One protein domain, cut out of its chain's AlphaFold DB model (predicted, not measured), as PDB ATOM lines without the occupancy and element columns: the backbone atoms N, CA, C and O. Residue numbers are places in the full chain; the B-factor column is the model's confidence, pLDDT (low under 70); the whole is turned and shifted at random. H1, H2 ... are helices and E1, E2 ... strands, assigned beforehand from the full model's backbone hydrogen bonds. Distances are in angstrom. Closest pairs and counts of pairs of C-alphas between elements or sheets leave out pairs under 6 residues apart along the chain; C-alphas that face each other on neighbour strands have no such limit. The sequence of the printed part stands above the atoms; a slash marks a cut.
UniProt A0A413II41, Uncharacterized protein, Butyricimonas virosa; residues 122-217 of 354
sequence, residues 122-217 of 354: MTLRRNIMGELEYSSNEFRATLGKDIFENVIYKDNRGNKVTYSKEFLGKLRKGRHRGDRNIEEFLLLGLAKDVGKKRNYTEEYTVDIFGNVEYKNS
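AT A GLANCE: This is residues 122 to 217 of the 354 residues of an uncharacterized protein of Butyricimonas virosa (UniProt A0A413II41). One twisted sheet of seven strands makes a wall with both named helices over one face: H2 runs slantwise over E3, and H1 stands up from the sheet by E6. Residues 173 to 181, of which 179 to 181 belong to H2, stick out. The printed part has 96 residues, with two named helices and seven named strands ordered E1 E2 E3 E4 E5 H1 H2 E6 E7. The mixed sheet runs E1 to E7 in order, and the class is mixed, helices and strands. The whole is compact, with a radius of gyration of the C-alphas of 13.5 A and spans of 43 by 32 by 24 A.

HOW THE PARTS SIT: Start with E1, residues 122 to 126, E2, 132 to 136, E3, 139 to 145, E4, 151 to 155, and E5, 160 to 163, a meander of hairpins, each strand the antiparallel neighbour of the one before. Within hydrogen-bond range are N 123 and O 135, N 134 and O 141, N 142 and O 154, and N 153 and O 161, each 2.8 A apart. E6, residues 201 to 206, is parallel to E5, with N 204 and O 162 at 2.8 A. E7, residues 212 to 216, forms an antiparallel hairpin with E6, with N 203 and O 215 at 2.9 A. H2, residues 179 to 193, makes two layers with the sheet, helix on one face, at a height of 8.5 A; its closest C-alphas to E3 are Leu 187 and Leu 143, 5.8 A. H1, residues 165 to 172, is on the same face, its Phe 167 C-alpha 5.8 A from that of Val 206 in E6, their closest pair; H1 and H2 are apart. E5, H1, H2 and E6 form a strand-helix-strand unit, parallel neighbour strands with helices between, its crossover left-handed. Every O i to N i+4 pair is within hydrogen-bond range in H1, and 10 of 11 in H2.

IN THESE COORDINATES: Find C-alpha 122 at (-18.692, -2.745, 0.812), where E1 begins. E3 spans 20.6 A, and H2 runs 21.4 A to C-alpha 193 at (-30.546, -7.045, 11.905).

THE WHOLE: The C-alphas farthest apart, Asn 137 and Phe 209, are 43.6 A apart. The printed part has no cut and no long link. Confidence is under 70 at residues 172 to 181.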
ATOM      1  N   MET A 122     -18.591  -2.985  -0.620       92.00
ATOM      2  CA  MET A 122     -18.692  -2.745   0.812       92.00
ATOM      3  C   MET A 122     -17.411  -2.102   1.331       92.00
ATOM      4  O   MET A 122     -16.317  -2.357   0.826       92.00
ATOM      5  N   THR A 123     -17.541  -1.269   2.354       91.31
ATOM      6  CA  THR A 123     -16.413  -0.613   3.019       91.31
ATOM      7  C   THR A 123     -16.659  -0.594   4.513       91.31
ATOM      8  O   THR A 123     -17.755  -0.246   4.949       91.31
ATOM      9  N   LEU A 124     -15.641  -0.949   5.287       90.94
ATOM     10  CA  LEU A 124     -15.597  -0.795   6.731       90.94
ATOM     11  C   LEU A 124     -14.338  -0.007   7.081       90.94
ATOM     12  O   LEU A 124     -13.226  -0.430   6.760       90.94
ATOM     13  N   ARG A 125     -14.520   1.137   7.735       91.19
ATOM     14  CA  ARG A 125     -13.423   2.035   8.104       91.19
ATOM     15  C   ARG A 125     -13.685   2.742   9.419       91.19
ATOM     16  O   ARG A 125     -14.803   2.708   9.928       91.19
ATOM     17  N   ARG A 126     -12.666   3.421   9.940       90.50
ATOM     18  CA  ARG A 126     -12.811   4.345  11.067       90.50
ATOM     19  C   ARG A 126     -12.597   5.771  10.575       90.50
ATOM     20  O   ARG A 126     -11.601   6.040   9.912       90.50
ATOM     21  N   ASN A 127     -13.533   6.666  10.869       89.69
ATOM     22  CA  ASN A 127     -13.415   8.067  10.479       89.69
ATOM     23  C   ASN A 127     -12.509   8.850  11.444       89.69
ATOM     24  O   ASN A 127     -12.047   8.333  12.463       89.69
ATOM     25  N   ILE A 128     -12.265  10.121  11.122       87.88
ATOM     26  CA  ILE A 128     -11.393  11.010  11.908       87.88
ATOM     27  C   ILE A 128     -11.900  11.265  13.334       87.88
ATOM     28  O   ILE A 128     -11.106  11.580  14.213       87.88
ATOM     29  N   MET A 129     -13.204  11.101  13.571       86.12
ATOM     30  CA  MET A 129     -13.821  11.226  14.896       86.12
ATOM     31  C   MET A 129     -13.722   9.923  15.699       86.12
ATOM     32  O   MET A 129     -14.198   9.842  16.829       86.12
ATOM     33  N   GLY A 130     -13.104   8.889  15.128       88.00
ATOM     34  CA  GLY A 130     -12.979   7.584  15.752       88.00
ATOM     35  C   GLY A 130     -14.239   6.727  15.647       88.00
ATOM     36  O   GLY A 130     -14.272   5.670  16.271       88.00
ATOM     37  N   GLU A 131     -15.252   7.114  14.873       93.19
ATOM     38  CA  GLU A 131     -16.451   6.300  14.655       93.19
ATOM     39  C   GLU A 131     -16.202   5.251  13.569       93.19
ATOM     40  O   GLU A 131     -15.484   5.496  12.597       93.19
ATOM     41  N   LEU A 132     -16.801   4.070  13.720       94.00
ATOM     42  CA  LEU A 132     -16.805   3.066  12.663       94.00
ATOM     43  C   LEU A 132     -17.870   3.412  11.626       94.00
ATOM     44  O   LEU A 132     -19.026   3.639  11.974       94.00
ATOM     45  N   GLU A 133     -17.496   3.379  10.355       95.25
ATOM     46  CA  GLU A 133     -18.383   3.587   9.219       95.25
ATOM     47  C   GLU A 133     -18.469   2.307   8.396       95.25
ATOM     48  O   GLU A 133     -17.454   1.734   7.994       95.25
ATOM     49  N   TYR A 134     -19.697   1.884   8.116       93.94
ATOM     50  CA  TYR A 134     -20.005   0.768   7.244       93.94
ATOM     51  C   TYR A 134     -20.811   1.240   6.040       93.94
ATOM     52  O   TYR A 134     -21.797   1.970   6.149       93.94
ATOM     53  N   SER A 135     -20.392   0.785   4.872       92.75
ATOM     54  CA  SER A 135     -20.957   1.133   3.583       92.75
ATOM     55  C   SER A 135     -21.210  -0.164   2.816       92.75
ATOM     56  O   SER A 135     -20.348  -1.037   2.789       92.75
ATOM     57  N   SER A 136     -22.400  -0.331   2.239       91.88
ATOM     58  CA  SER A 136     -22.729  -1.445   1.344       91.88
ATOM     59  C   SER A 136     -23.665  -0.952   0.252       91.88
ATOM     60  O   SER A 136     -24.833  -0.676   0.519       91.88
ATOM     61  N   ASN A 137     -23.150  -0.791  -0.966       90.50
ATOM     62  CA  ASN A 137     -23.854  -0.147  -2.080       90.50
ATOM     63  C   ASN A 137     -24.433   1.217  -1.664       90.50
ATOM     64  O   ASN A 137     -23.663   2.139  -1.404       90.50
ATOM     65  N   GLU A 138     -25.755   1.338  -1.536       91.88
ATOM     66  CA  GLU A 138     -26.457   2.544  -1.072       91.88
ATOM     67  C   GLU A 138     -26.630   2.607   0.452       91.88
ATOM     68  O   GLU A 138     -26.893   3.671   1.006       91.88
ATOM     69  N   PHE A 139     -26.499   1.485   1.158       95.06
ATOM     70  CA  PHE A 139     -26.657   1.437   2.606       95.06
ATOM     71  C   PHE A 139     -25.434   2.028   3.309       95.06
ATOM     72  O   PHE A 139     -24.286   1.759   2.933       95.06
ATOM     73  N   ARG A 140     -25.681   2.834   4.341       96.69
ATOM     74  CA  ARG A 140     -24.652   3.478   5.161       96.69
ATOM     75  C   ARG A 140     -25.039   3.358   6.625       96.69
ATOM     76  O   ARG A 140     -26.174   3.668   6.976       96.69
ATOM     77  N   ALA A 141     -24.099   2.943   7.461       97.31
ATOM     78  CA  ALA A 141     -24.271   2.866   8.900       97.31
ATOM     79  C   ALA A 141     -23.017   3.339   9.634       97.31
ATOM     80  O   ALA A 141     -21.910   3.276   9.106       97.31
ATOM     81  N   THR A 142     -23.205   3.799  10.861       97.56
ATOM     82  CA  THR A 142     -22.148   4.299  11.736       97.56
ATOM     83  C   THR A 142     -22.303   3.702  13.125       97.56
ATOM     84  O   THR A 142     -23.425   3.425  13.555       97.56
ATOM     85  N   LEU A 143     -21.187   3.492  13.814       96.31
ATOM     86  CA  LEU A 143     -21.139   3.143  15.229       96.31
ATOM     87  C   LEU A 143     -20.110   4.043  15.910       96.31
ATOM     88  O   LEU A 143     -18.912   3.943  15.645       96.31
ATOM     89  N   GLY A 144     -20.590   4.916  16.785       94.38
ATOM     90  CA  GLY A 144     -19.781   5.899  17.498       94.38
ATOM     91  C   GLY A 144     -20.100   5.923  18.984       94.38
ATOM     92  O   GLY A 144     -20.964   5.184  19.459       94.38
ATOM     93  N   LYS A 145     -19.402   6.787  19.720       94.38
ATOM     94  CA  LYS A 145     -19.726   7.102  21.114       94.38
ATOM     95  C   LYS A 145     -20.203   8.540  21.218       94.38
ATOM     96  O   LYS A 145     -19.652   9.408  20.549       94.38
ATOM     97  N   ASP A 146     -21.209   8.790  22.050       93.31
ATOM     98  CA  ASP A 146     -21.569  10.157  22.423       93.31
ATOM     99  C   ASP A 146     -20.684  10.696  23.560       93.31
ATOM    100  O   ASP A 146     -19.763  10.031  24.042       93.31
ATOM    101  N   ILE A 147     -20.981  11.921  23.999       91.44
ATOM    102  CA  ILE A 147     -20.269  12.610  25.085       91.44
ATOM    103  C   ILE A 147     -20.401  11.921  26.452       91.44
ATOM    104  O   ILE A 147     -19.624  12.216  27.354       91.44
ATOM    105  N   PHE A 148     -21.362  11.008  26.612       91.31
ATOM    106  CA  PHE A 148     -21.562  10.205  27.818       91.31
ATOM    107  C   PHE A 148     -20.956   8.799  27.671       91.31
ATOM    108  O   PHE A 148     -21.175   7.930  28.511       91.31
ATOM    109  N   GLU A 149     -20.184   8.574  26.602       91.75
ATOM    110  CA  GLU A 149     -19.620   7.285  26.200       91.75
ATOM    111  C   GLU A 149     -20.667   6.200  25.889       91.75
ATOM    112  O   GLU A 149     -20.330   5.009  25.837       91.75
ATOM    113  N   ASN A 150     -21.921   6.581  25.632       94.12
ATOM    114  CA  ASN A 150     -22.922   5.648  25.129       94.12
ATOM    115  C   ASN A 150     -22.550   5.254  23.706       94.12
ATOM    116  O   ASN A 150     -22.218   6.110  22.888       94.12
ATOM    117  N   VAL A 151     -22.652   3.968  23.382       94.62
ATOM    118  CA  VAL A 151     -22.426   3.499  22.014       94.62
ATOM    119  C   VAL A 151     -23.703   3.688  21.210       94.62
ATOM    120  O   VAL A 151     -24.756   3.156  21.565       94.62
ATOM    121  N   ILE A 152     -23.595   4.426  20.110       96.94
ATOM    122  CA  ILE A 152     -24.709   4.776  19.241       96.94
ATOM    123  C   ILE A 152     -24.460   4.223  17.846       96.94
ATOM    124  O   ILE A 152     -23.492   4.584  17.180       96.94
ATOM    125  N   TYR A 153     -25.391   3.395  17.394       97.56
ATOM    126  CA  TYR A 153     -25.535   3.005  16.003       97.56
ATOM    127  C   TYR A 153     -26.538   3.916  15.302       97.56
ATOM    128  O   TYR A 153     -27.597   4.213  15.864       97.56
ATOM    129  N   LYS A 154     -26.239   4.311  14.064       98.06
ATOM    130  CA  LYS A 154     -27.176   4.998  13.164       98.06
ATOM    131  C   LYS A 154     -27.026   4.470  11.749       98.06
ATOM    132  O   LYS A 154     -25.910   4.160  11.340       98.06
ATOM    133  N   ASP A 155     -28.105   4.464  10.978       97.81
ATOM    134  CA  ASP A 155     -28.045   4.204   9.539       97.81
ATOM    135  C   ASP A 155     -28.811   5.230   8.697       97.81
ATOM    136  O   ASP A 155     -29.572   6.061   9.198       97.81
ATOM    137  N   ASN A 156     -28.607   5.169   7.382       97.44
ATOM    138  CA  ASN A 156     -29.272   6.044   6.419       97.44
ATOM    139  C   ASN A 156     -30.736   5.676   6.128       97.44
ATOM    140  O   ASN A 156     -31.349   6.266   5.240       97.44
ATOM    141  N   ARG A 157     -31.313   4.723   6.865       97.38
ATOM    142  CA  ARG A 157     -32.750   4.399   6.855       97.38
ATOM    143  C   ARG A 157     -33.471   4.984   8.073       97.38
ATOM    144  O   ARG A 157     -34.642   4.673   8.299       97.38
ATOM    145  N   GLY A 158     -32.775   5.823   8.843       97.19
ATOM    146  CA  GLY A 158     -33.295   6.480  10.037       97.19
ATOM    147  C   GLY A 158     -33.305   5.581  11.269       97.19
ATOM    148  O   GLY A 158     -33.913   5.951  12.272       97.19
ATOM    149  N   ASN A 159     -32.672   4.402  11.221       98.25
ATOM    150  CA  ASN A 159     -32.613   3.539  12.389       98.25
ATOM    151  C   ASN A 159     -31.524   4.012  13.360       98.25
ATOM    152  O   ASN A 159     -30.468   4.496  12.946       98.25
ATOM    153  N   LYS A 160     -31.773   3.845  14.661       98.31
ATOM    154  CA  LYS A 160     -30.859   4.222  15.740       98.31
ATOM    155  C   LYS A 160     -30.888   3.189  16.862       98.31
ATOM    156  O   LYS A 160     -31.953   2.862  17.373       98.31
ATOM    157  N   VAL A 161     -29.722   2.734  17.309       97.69
ATOM    158  CA  VAL A 161     -29.607   1.880  18.502       97.69
ATOM    159  C   VAL A 161     -28.667   2.530  19.495       97.69
ATOM    160  O   VAL A 161     -27.582   2.958  19.112       97.69
ATOM    161  N   THR A 162     -29.078   2.618  20.756       97.38
ATOM    162  CA  THR A 162     -28.273   3.234  21.818       97.38
ATOM    163  C   THR A 162     -28.012   2.230  22.929       97.38
ATOM    164  O   THR A 162     -28.949   1.674  23.500       97.38
ATOM    165  N   TYR A 163     -26.744   2.029  23.269       94.50
ATOM    166  CA  TYR A 163     -26.323   1.274  24.443       94.50
ATOM    167  C   TYR A 163     -25.659   2.216  25.436       94.50
ATOM    168  O   TYR A 163     -24.641   2.830  25.116       94.50
ATOM    169  N   SER A 164     -26.200   2.292  26.648       94.44
ATOM    170  CA  SER A 164     -25.539   3.011  27.735       94.44
ATOM    171  C   SER A 164     -24.171   2.407  28.061       94.44
ATOM    172  O   SER A 164     -23.965   1.187  27.945       94.44
ATOM    173  N   LYS A 165     -23.230   3.253  28.494       92.06
ATOM    174  CA  LYS A 165     -21.901   2.825  28.960       92.06
ATOM    175  C   LYS A 165     -22.016   1.734  30.028       92.06
ATOM    176  O   LYS A 165     -21.325   0.713  29.975       92.06
ATOM    177  N   GLU A 166     -22.930   1.923  30.971       91.00
ATOM    178  CA  GLU A 166     -23.210   1.027  32.089       91.00
ATOM    179  C   GLU A 166     -23.705  -0.338  31.599       91.00
ATOM    180  O   GLU A 166     -23.239  -1.379  32.076       91.00
ATOM    181  N   PHE A 167     -24.609  -0.355  30.612       88.62
ATOM    182  CA  PHE A 167     -25.129  -1.593  30.033       88.62
ATOM    183  C   PHE A 167     -24.016  -2.409  29.369       88.62
ATOM    184  O   PHE A 167     -23.867  -3.607  29.636       88.62
ATOM    185  N   LEU A 168     -23.176  -1.765  28.555       85.06
ATOM    186  CA  LEU A 168     -22.032  -2.438  27.932       85.06
ATOM    187  C   LEU A 168     -21.013  -2.918  28.966       85.06
ATOM    188  O   LEU A 168     -20.452  -4.005  28.814       85.06
ATOM    189  N   GLY A 169     -20.806  -2.155  30.041       80.94
ATOM    190  CA  GLY A 169     -19.974  -2.562  31.170       80.94
ATOM    191  C   GLY A 169     -20.440  -3.878  31.797       80.94
ATOM    192  O   GLY A 169     -19.612  -4.721  32.150       80.94
ATOM    193  N   LYS A 170     -21.755  -4.113  31.873       79.38
ATOM    194  CA  LYS A 170     -22.317  -5.389  32.342       79.38
ATOM    195  C   LYS A 170     -22.106  -6.535  31.350       79.38
ATOM    196  O   LYS A 170     -21.798  -7.642  31.785       79.38
ATOM    197  N   LEU A 171     -22.206  -6.282  30.042       70.75
ATOM    198  CA  LEU A 171     -21.949  -7.294  29.004       70.75
ATOM    199  C   LEU A 171     -20.471  -7.715  28.940       70.75
ATOM    200  O   LEU A 171     -20.164  -8.899  28.795       70.75
ATOM    201  N   ARG A 172     -19.543  -6.762  29.089       66.38
ATOM    202  CA  ARG A 172     -18.092  -6.986  28.950       66.38
ATOM    203  C   ARG A 172     -17.450  -7.785  30.083       66.38
ATOM    204  O   ARG A 172     -16.378  -8.351  29.881       66.38
ATOM    205  N   LYS A 173     -18.095  -7.903  31.250       57.53
ATOM    206  CA  LYS A 173     -17.596  -8.736  32.366       57.53
ATOM    207  C   LYS A 173     -17.533 -10.238  32.020       57.53
ATOM    208  O   LYS A 173     -16.893 -11.002  32.742       57.53
ATOM    209  N   GLY A 174     -18.116 -10.673  30.898       49.84
ATOM    210  CA  GLY A 174     -17.922 -12.009  30.328       49.84
ATOM    211  C   GLY A 174     -16.743 -12.084  29.343       49.84
ATOM    212  O   GLY A 174     -16.896 -11.741  28.183       49.84
ATOM    213  N   ARG A 175     -15.574 -12.562  29.794       47.62
ATOM    214  CA  ARG A 175     -14.471 -13.199  29.018       47.62
ATOM    215  C   ARG A 175     -14.256 -12.810  27.529       47.62
ATOM    216  O   ARG A 175     -14.111 -13.699  26.691       47.62
ATOM    217  N   HIS A 176     -14.089 -11.533  27.190       47.47
ATOM    218  CA  HIS A 176     -13.570 -11.148  25.867       47.47
ATOM    219  C   HIS A 176     -12.454 -10.103  25.985       47.47
ATOM    220  O   HIS A 176     -12.702  -8.929  26.235       47.47
ATOM    221  N   ARG A 177     -11.201 -10.546  25.803       39.53
ATOM    222  CA  ARG A 177     -10.044  -9.665  25.579       39.53
ATOM    223  C   ARG A 177     -10.055  -9.225  24.114       39.53
ATOM    224  O   ARG A 177      -9.772 -10.039  23.241       39.53
ATOM    225  N   GLY A 178     -10.368  -7.956  23.864       51.16
ATOM    226  CA  GLY A 178     -10.196  -7.310  22.560       51.16
ATOM    227  C   GLY A 178     -11.328  -6.343  22.230       51.16
ATOM    228  O   GLY A 178     -12.370  -6.759  21.741       51.16
ATOM    229  N   ASP A 179     -11.105  -5.049  22.461       55.34
ATOM    230  CA  ASP A 179     -12.132  -4.012  22.293       55.34
ATOM    231  C   ASP A 179     -12.464  -3.696  20.829       55.34
ATOM    232  O   ASP A 179     -13.628  -3.473  20.503       55.34
ATOM    233  N   ARG A 180     -11.473  -3.736  19.925       57.22
ATOM    234  CA  ARG A 180     -11.664  -3.352  18.512       57.22
ATOM    235  C   ARG A 180     -12.590  -4.300  17.747       57.22
ATOM    236  O   ARG A 180     -13.467  -3.839  17.027       57.22
ATOM    237  N   ASN A 181     -12.459  -5.609  17.966       65.81
ATOM    238  CA  ASN A 181     -13.275  -6.604  17.263       65.81
ATOM    239  C   ASN A 181     -14.745  -6.573  17.711       65.81
ATOM    240  O   ASN A 181     -15.624  -6.977  16.955       65.81
ATOM    241  N   ILE A 182     -15.025  -6.113  18.937       73.06
ATOM    242  CA  ILE A 182     -16.391  -6.066  19.475       73.06
ATOM    243  C   ILE A 182     -17.191  -4.936  18.824       73.06
ATOM    244  O   ILE A 182     -18.356  -5.138  18.501       73.06
ATOM    245  N   GLU A 183     -16.580  -3.766  18.612       81.00
ATOM    246  CA  GLU A 183     -17.247  -2.631  17.962       81.00
ATOM    247  C   GLU A 183     -17.582  -2.946  16.496       81.00
ATOM    248  O   GLU A 183     -18.713  -2.736  16.063       81.00
ATOM    249  N   GLU A 184     -16.642  -3.529  15.745       83.38
ATOM    250  CA  GLU A 184     -16.889  -3.969  14.363       83.38
ATOM    251  C   GLU A 184     -17.982  -5.042  14.302       83.38
ATOM    252  O   GLU A 184     -18.898  -4.961  13.482       83.38
ATOM    253  N   PHE A 185     -17.935  -6.013  15.220       79.19
ATOM    254  CA  PHE A 185     -18.963  -7.042  15.346       79.19
ATOM    255  C   PHE A 185     -20.343  -6.438  15.631       79.19
ATOM    256  O   PHE A 185     -21.333  -6.836  15.013       79.19
ATOM    257  N   LEU A 186     -20.409  -5.468  16.543       85.81
ATOM    258  CA  LEU A 186     -21.651  -4.798  16.904       85.81
ATOM    259  C   LEU A 186     -22.214  -4.005  15.719       85.81
ATOM    260  O   LEU A 186     -23.391  -4.161  15.401       85.81
ATOM    261  N   LEU A 187     -21.383  -3.222  15.021       90.31
ATOM    262  CA  LEU A 187     -21.801  -2.457  13.842       90.31
ATOM    263  C   LEU A 187     -22.367  -3.368  12.748       90.31
ATOM    264  O   LEU A 187     -23.455  -3.107  12.235       90.31
ATOM    265  N   LEU A 188     -21.655  -4.442  12.400       86.81
ATOM    266  CA  LEU A 188     -22.080  -5.364  11.343       86.81
ATOM    267  C   LEU A 188     -23.339  -6.149  11.735       86.81
ATOM    268  O   LEU A 188     -24.225  -6.348  10.900       86.81
ATOM    269  N   GLY A 189     -23.449  -6.561  13.002       85.88
ATOM    270  CA  GLY A 189     -24.648  -7.209  13.532       85.88
ATOM    271  C   GLY A 189     -25.876  -6.306  13.422       85.88
ATOM    272  O   GLY A 189     -26.894  -6.706  12.856       85.88
ATOM    273  N   LEU A 190     -25.757  -5.051  13.860       91.38
ATOM    274  CA  LEU A 190     -26.838  -4.066  13.772       91.38
ATOM    275  C   LEU A 190     -27.175  -3.708  12.320       91.38
ATOM    276  O   LEU A 190     -28.348  -3.668  11.958       91.38
ATOM    277  N   ALA A 191     -26.174  -3.544  11.453       91.12
ATOM    278  CA  ALA A 191     -26.388  -3.331  10.022       91.12
ATOM    279  C   ALA A 191     -27.190  -4.463   9.363       91.12
ATOM    280  O   ALA A 191     -28.020  -4.202   8.491       91.12
ATOM    281  N   LYS A 192     -26.994  -5.714   9.791       89.31
ATOM    282  CA  LYS A 192     -27.775  -6.852   9.294       89.31
ATOM    283  C   LYS A 192     -29.187  -6.900   9.871       89.31
ATOM    284  O   LYS A 192     -30.137  -7.151   9.121       89.31
ATOM    285  N   ASP A 193     -29.309  -6.747  11.183       88.69
ATOM    286  CA  ASP A 193     -30.546  -7.045  11.905       88.69
ATOM    287  C   ASP A 193     -31.480  -5.833  11.930       88.69
ATOM    288  O   ASP A 193     -32.654  -5.930  11.565       88.69
ATOM    289  N   VAL A 194     -30.941  -4.672  12.297       91.50
ATOM    290  CA  VAL A 194     -31.671  -3.403  12.379       91.50
ATOM    291  C   VAL A 194     -31.726  -2.713  11.024       91.50
ATOM    292  O   VAL A 194     -32.769  -2.167  10.677       91.50
ATOM    293  N   GLY A 195     -30.674  -2.823  10.208       90.62
ATOM    294  CA  GLY A 195     -30.608  -2.166   8.900       90.62
ATOM    295  C   GLY A 195     -31.725  -2.560   7.928       90.62
ATOM    296  O   GLY A 195     -31.983  -1.843   6.966       90.62
ATOM    297  N   LYS A 196     -32.456  -3.658   8.162       92.31
ATOM    298  CA  LYS A 196     -33.653  -4.037   7.379       92.31
ATOM    299  C   LYS A 196     -34.898  -3.204   7.706       92.31
ATOM    300  O   LYS A 196     -35.853  -3.235   6.932       92.31
ATOM    301  N   LYS A 197     -34.900  -2.484   8.826       95.44
ATOM    302  CA  LYS A 197     -36.012  -1.652   9.302       95.44
ATOM    303  C   LYS A 197     -35.934  -0.228   8.735       95.44
ATOM    304  O   LYS A 197     -35.007   0.107   7.993       95.44
ATOM    305  N   ARG A 198     -36.927   0.602   9.068       95.56
ATOM    306  CA  ARG A 198     -36.972   2.040   8.759       95.56
ATOM    307  C   ARG A 198     -37.432   2.819   9.981       95.56
ATOM    308  O   ARG A 198     -38.410   2.415  10.607       95.56
ATOM    309  N   ASN A 199     -36.763   3.935  10.275       97.06
ATOM    310  CA  ASN A 199     -37.063   4.808  11.417       97.06
ATOM    311  C   ASN A 199     -37.201   4.051  12.756       97.06
ATOM    312  O   ASN A 199     -38.002   4.417  13.616       97.06
ATOM    313  N   TYR A 200     -36.464   2.950  12.918       97.50
ATOM    314  CA  TYR A 200     -36.524   2.118  14.110       97.50
ATOM    315  C   TYR A 200     -35.549   2.617  15.168       97.50
ATOM    316  O   TYR A 200     -34.364   2.784  14.888       97.50
ATOM    317  N   THR A 201     -36.020   2.787  16.399       97.62
ATOM    318  CA  THR A 201     -35.157   3.147  17.524       97.62
ATOM    319  C   THR A 201     -35.185   2.068  18.583       97.62
ATOM    320  O   THR A 201     -36.264   1.591  18.923       97.62
ATOM    321  N   GLU A 202     -34.045   1.734  19.173       96.50
ATOM    322  CA  GLU A 202     -34.008   0.953  20.409       96.50
ATOM    323  C   GLU A 202     -32.921   1.446  21.363       96.50
ATOM    324  O   GLU A 202     -31.890   1.980  20.947       96.50
ATOM    325  N   GLU A 203     -33.176   1.307  22.658       96.25
ATOM    326  CA  GLU A 203     -32.321   1.831  23.719       96.25
ATOM    327  C   GLU A 203     -32.154   0.785  24.819       96.25
ATOM    328  O   GLU A 203     -33.133   0.174  25.251       96.25
ATOM    329  N   TYR A 204     -30.910   0.607  25.264       94.06
ATOM    330  CA  TYR A 204     -30.509  -0.253  26.372       94.06
ATOM    331  C   TYR A 204     -29.841   0.599  27.452       94.06
ATOM    332  O   TYR A 204     -28.686   1.025  27.310       94.06
ATOM    333  N   THR A 205     -30.556   0.854  28.538       93.81
ATOM    334  CA  THR A 205     -30.120   1.734  29.628       93.81
ATOM    335  C   THR A 205     -29.914   0.958  30.921       93.81
ATOM    336  O   THR A 205     -30.412  -0.157  31.098       93.81
ATOM    337  N   VAL A 206     -29.133   1.542  31.825       91.38
ATOM    338  CA  VAL A 206     -29.074   1.117  33.222       91.38
ATOM    339  C   VAL A 206     -29.460   2.315  34.073       91.38
ATOM    340  O   VAL A 206     -28.906   3.395  33.881       91.38
ATOM    341  N   ASP A 207     -30.427   2.140  34.968       87.31
ATOM    342  CA  ASP A 207     -30.828   3.200  35.891       87.31
ATOM    343  C   ASP A 207     -29.821   3.364  37.048       87.31
ATOM    344  O   ASP A 207     -28.864   2.598  37.203       87.31
ATOM    345  N   ILE A 208     -30.055   4.364  37.899       84.62
ATOM    346  CA  ILE A 208     -29.201   4.670  39.057       84.62
ATOM    347  C   ILE A 208     -29.141   3.544  40.103       84.62
ATOM    348  O   ILE A 208     -28.207   3.497  40.898       84.62
ATOM    349  N   PHE A 209     -30.115   2.632  40.105       83.50
ATOM    350  CA  PHE A 209     -30.166   1.472  40.996       83.50
ATOM    351  C   PHE A 209     -29.502   0.242  40.374       83.50
ATOM    352  O   PHE A 209     -29.454  -0.826  40.984       83.50
ATOM    353  N   GLY A 210     -28.974   0.366  39.156       85.31
ATOM    354  CA  GLY A 210     -28.392  -0.746  38.435       85.31
ATOM    355  C   GLY A 210     -29.434  -1.651  37.775       85.31
ATOM    356  O   GLY A 210     -29.069  -2.753  37.364       85.31
ATOM    357  N   ASN A 211     -30.687  -1.239  37.621       89.25
ATOM    358  CA  ASN A 211     -31.672  -1.992  36.845       89.25
ATOM    359  C   ASN A 211     -31.423  -1.785  35.355       89.25
ATOM    360  O   ASN A 211     -31.079  -0.693  34.920       89.25
ATOM    361  N   VAL A 212     -31.572  -2.844  34.567       91.12
ATOM    362  CA  VAL A 212     -31.461  -2.778  33.108       91.12
ATOM    363  C   VAL A 212     -32.832  -2.484  32.526       91.12
ATOM    364  O   VAL A 212     -33.801  -3.178  32.833       91.12
ATOM    365  N   GLU A 213     -32.894  -1.517  31.626       93.19
ATOM    366  CA  GLU A 213     -34.096  -1.186  30.877       93.19
ATOM    367  C   GLU A 213     -33.836  -1.321  29.379       93.19
ATOM    368  O   GLU A 213     -32.756  -1.014  28.869       93.19
ATOM    369  N   TYR A 214     -34.849  -1.796  28.666       93.94
ATOM    370  CA  TYR A 214     -34.878  -1.835  27.215       93.94
ATOM    371  C   TYR A 214     -36.186  -1.244  26.716       93.94
ATOM    372  O   TYR A 214     -37.257  -1.540  27.251       93.94
ATOM    373  N   LYS A 215     -36.111  -0.455  25.649       95.44
ATOM    374  CA  LYS A 215     -37.291   0.028  24.929       95.44
ATOM    375  C   LYS A 215     -37.009   0.164  23.441       95.44
ATOM    376  O   LYS A 215     -35.870   0.411  23.049       95.44
ATOM    377  N   ASN A 216     -38.046   0.059  22.618       95.44
ATOM    378  CA  ASN A 216     -37.943   0.333  21.188       95.44
ATOM    379  C   ASN A 216     -39.138   1.117  20.624       95.44
ATOM    380  O   ASN A 216     -40.152   1.310  21.298       95.44
ATOM    381  N   SER A 217     -39.017   1.572  19.374       96.38
ATOM    382  CA  SER A 217     -40.057   2.337  18.670       96.38
ATOM    383  C   SER A 217     -41.282   1.508  18.286       96.38
ATOM    384  O   SER A 217     -42.332   2.072  18.008       96.38
TER     385      SER A 217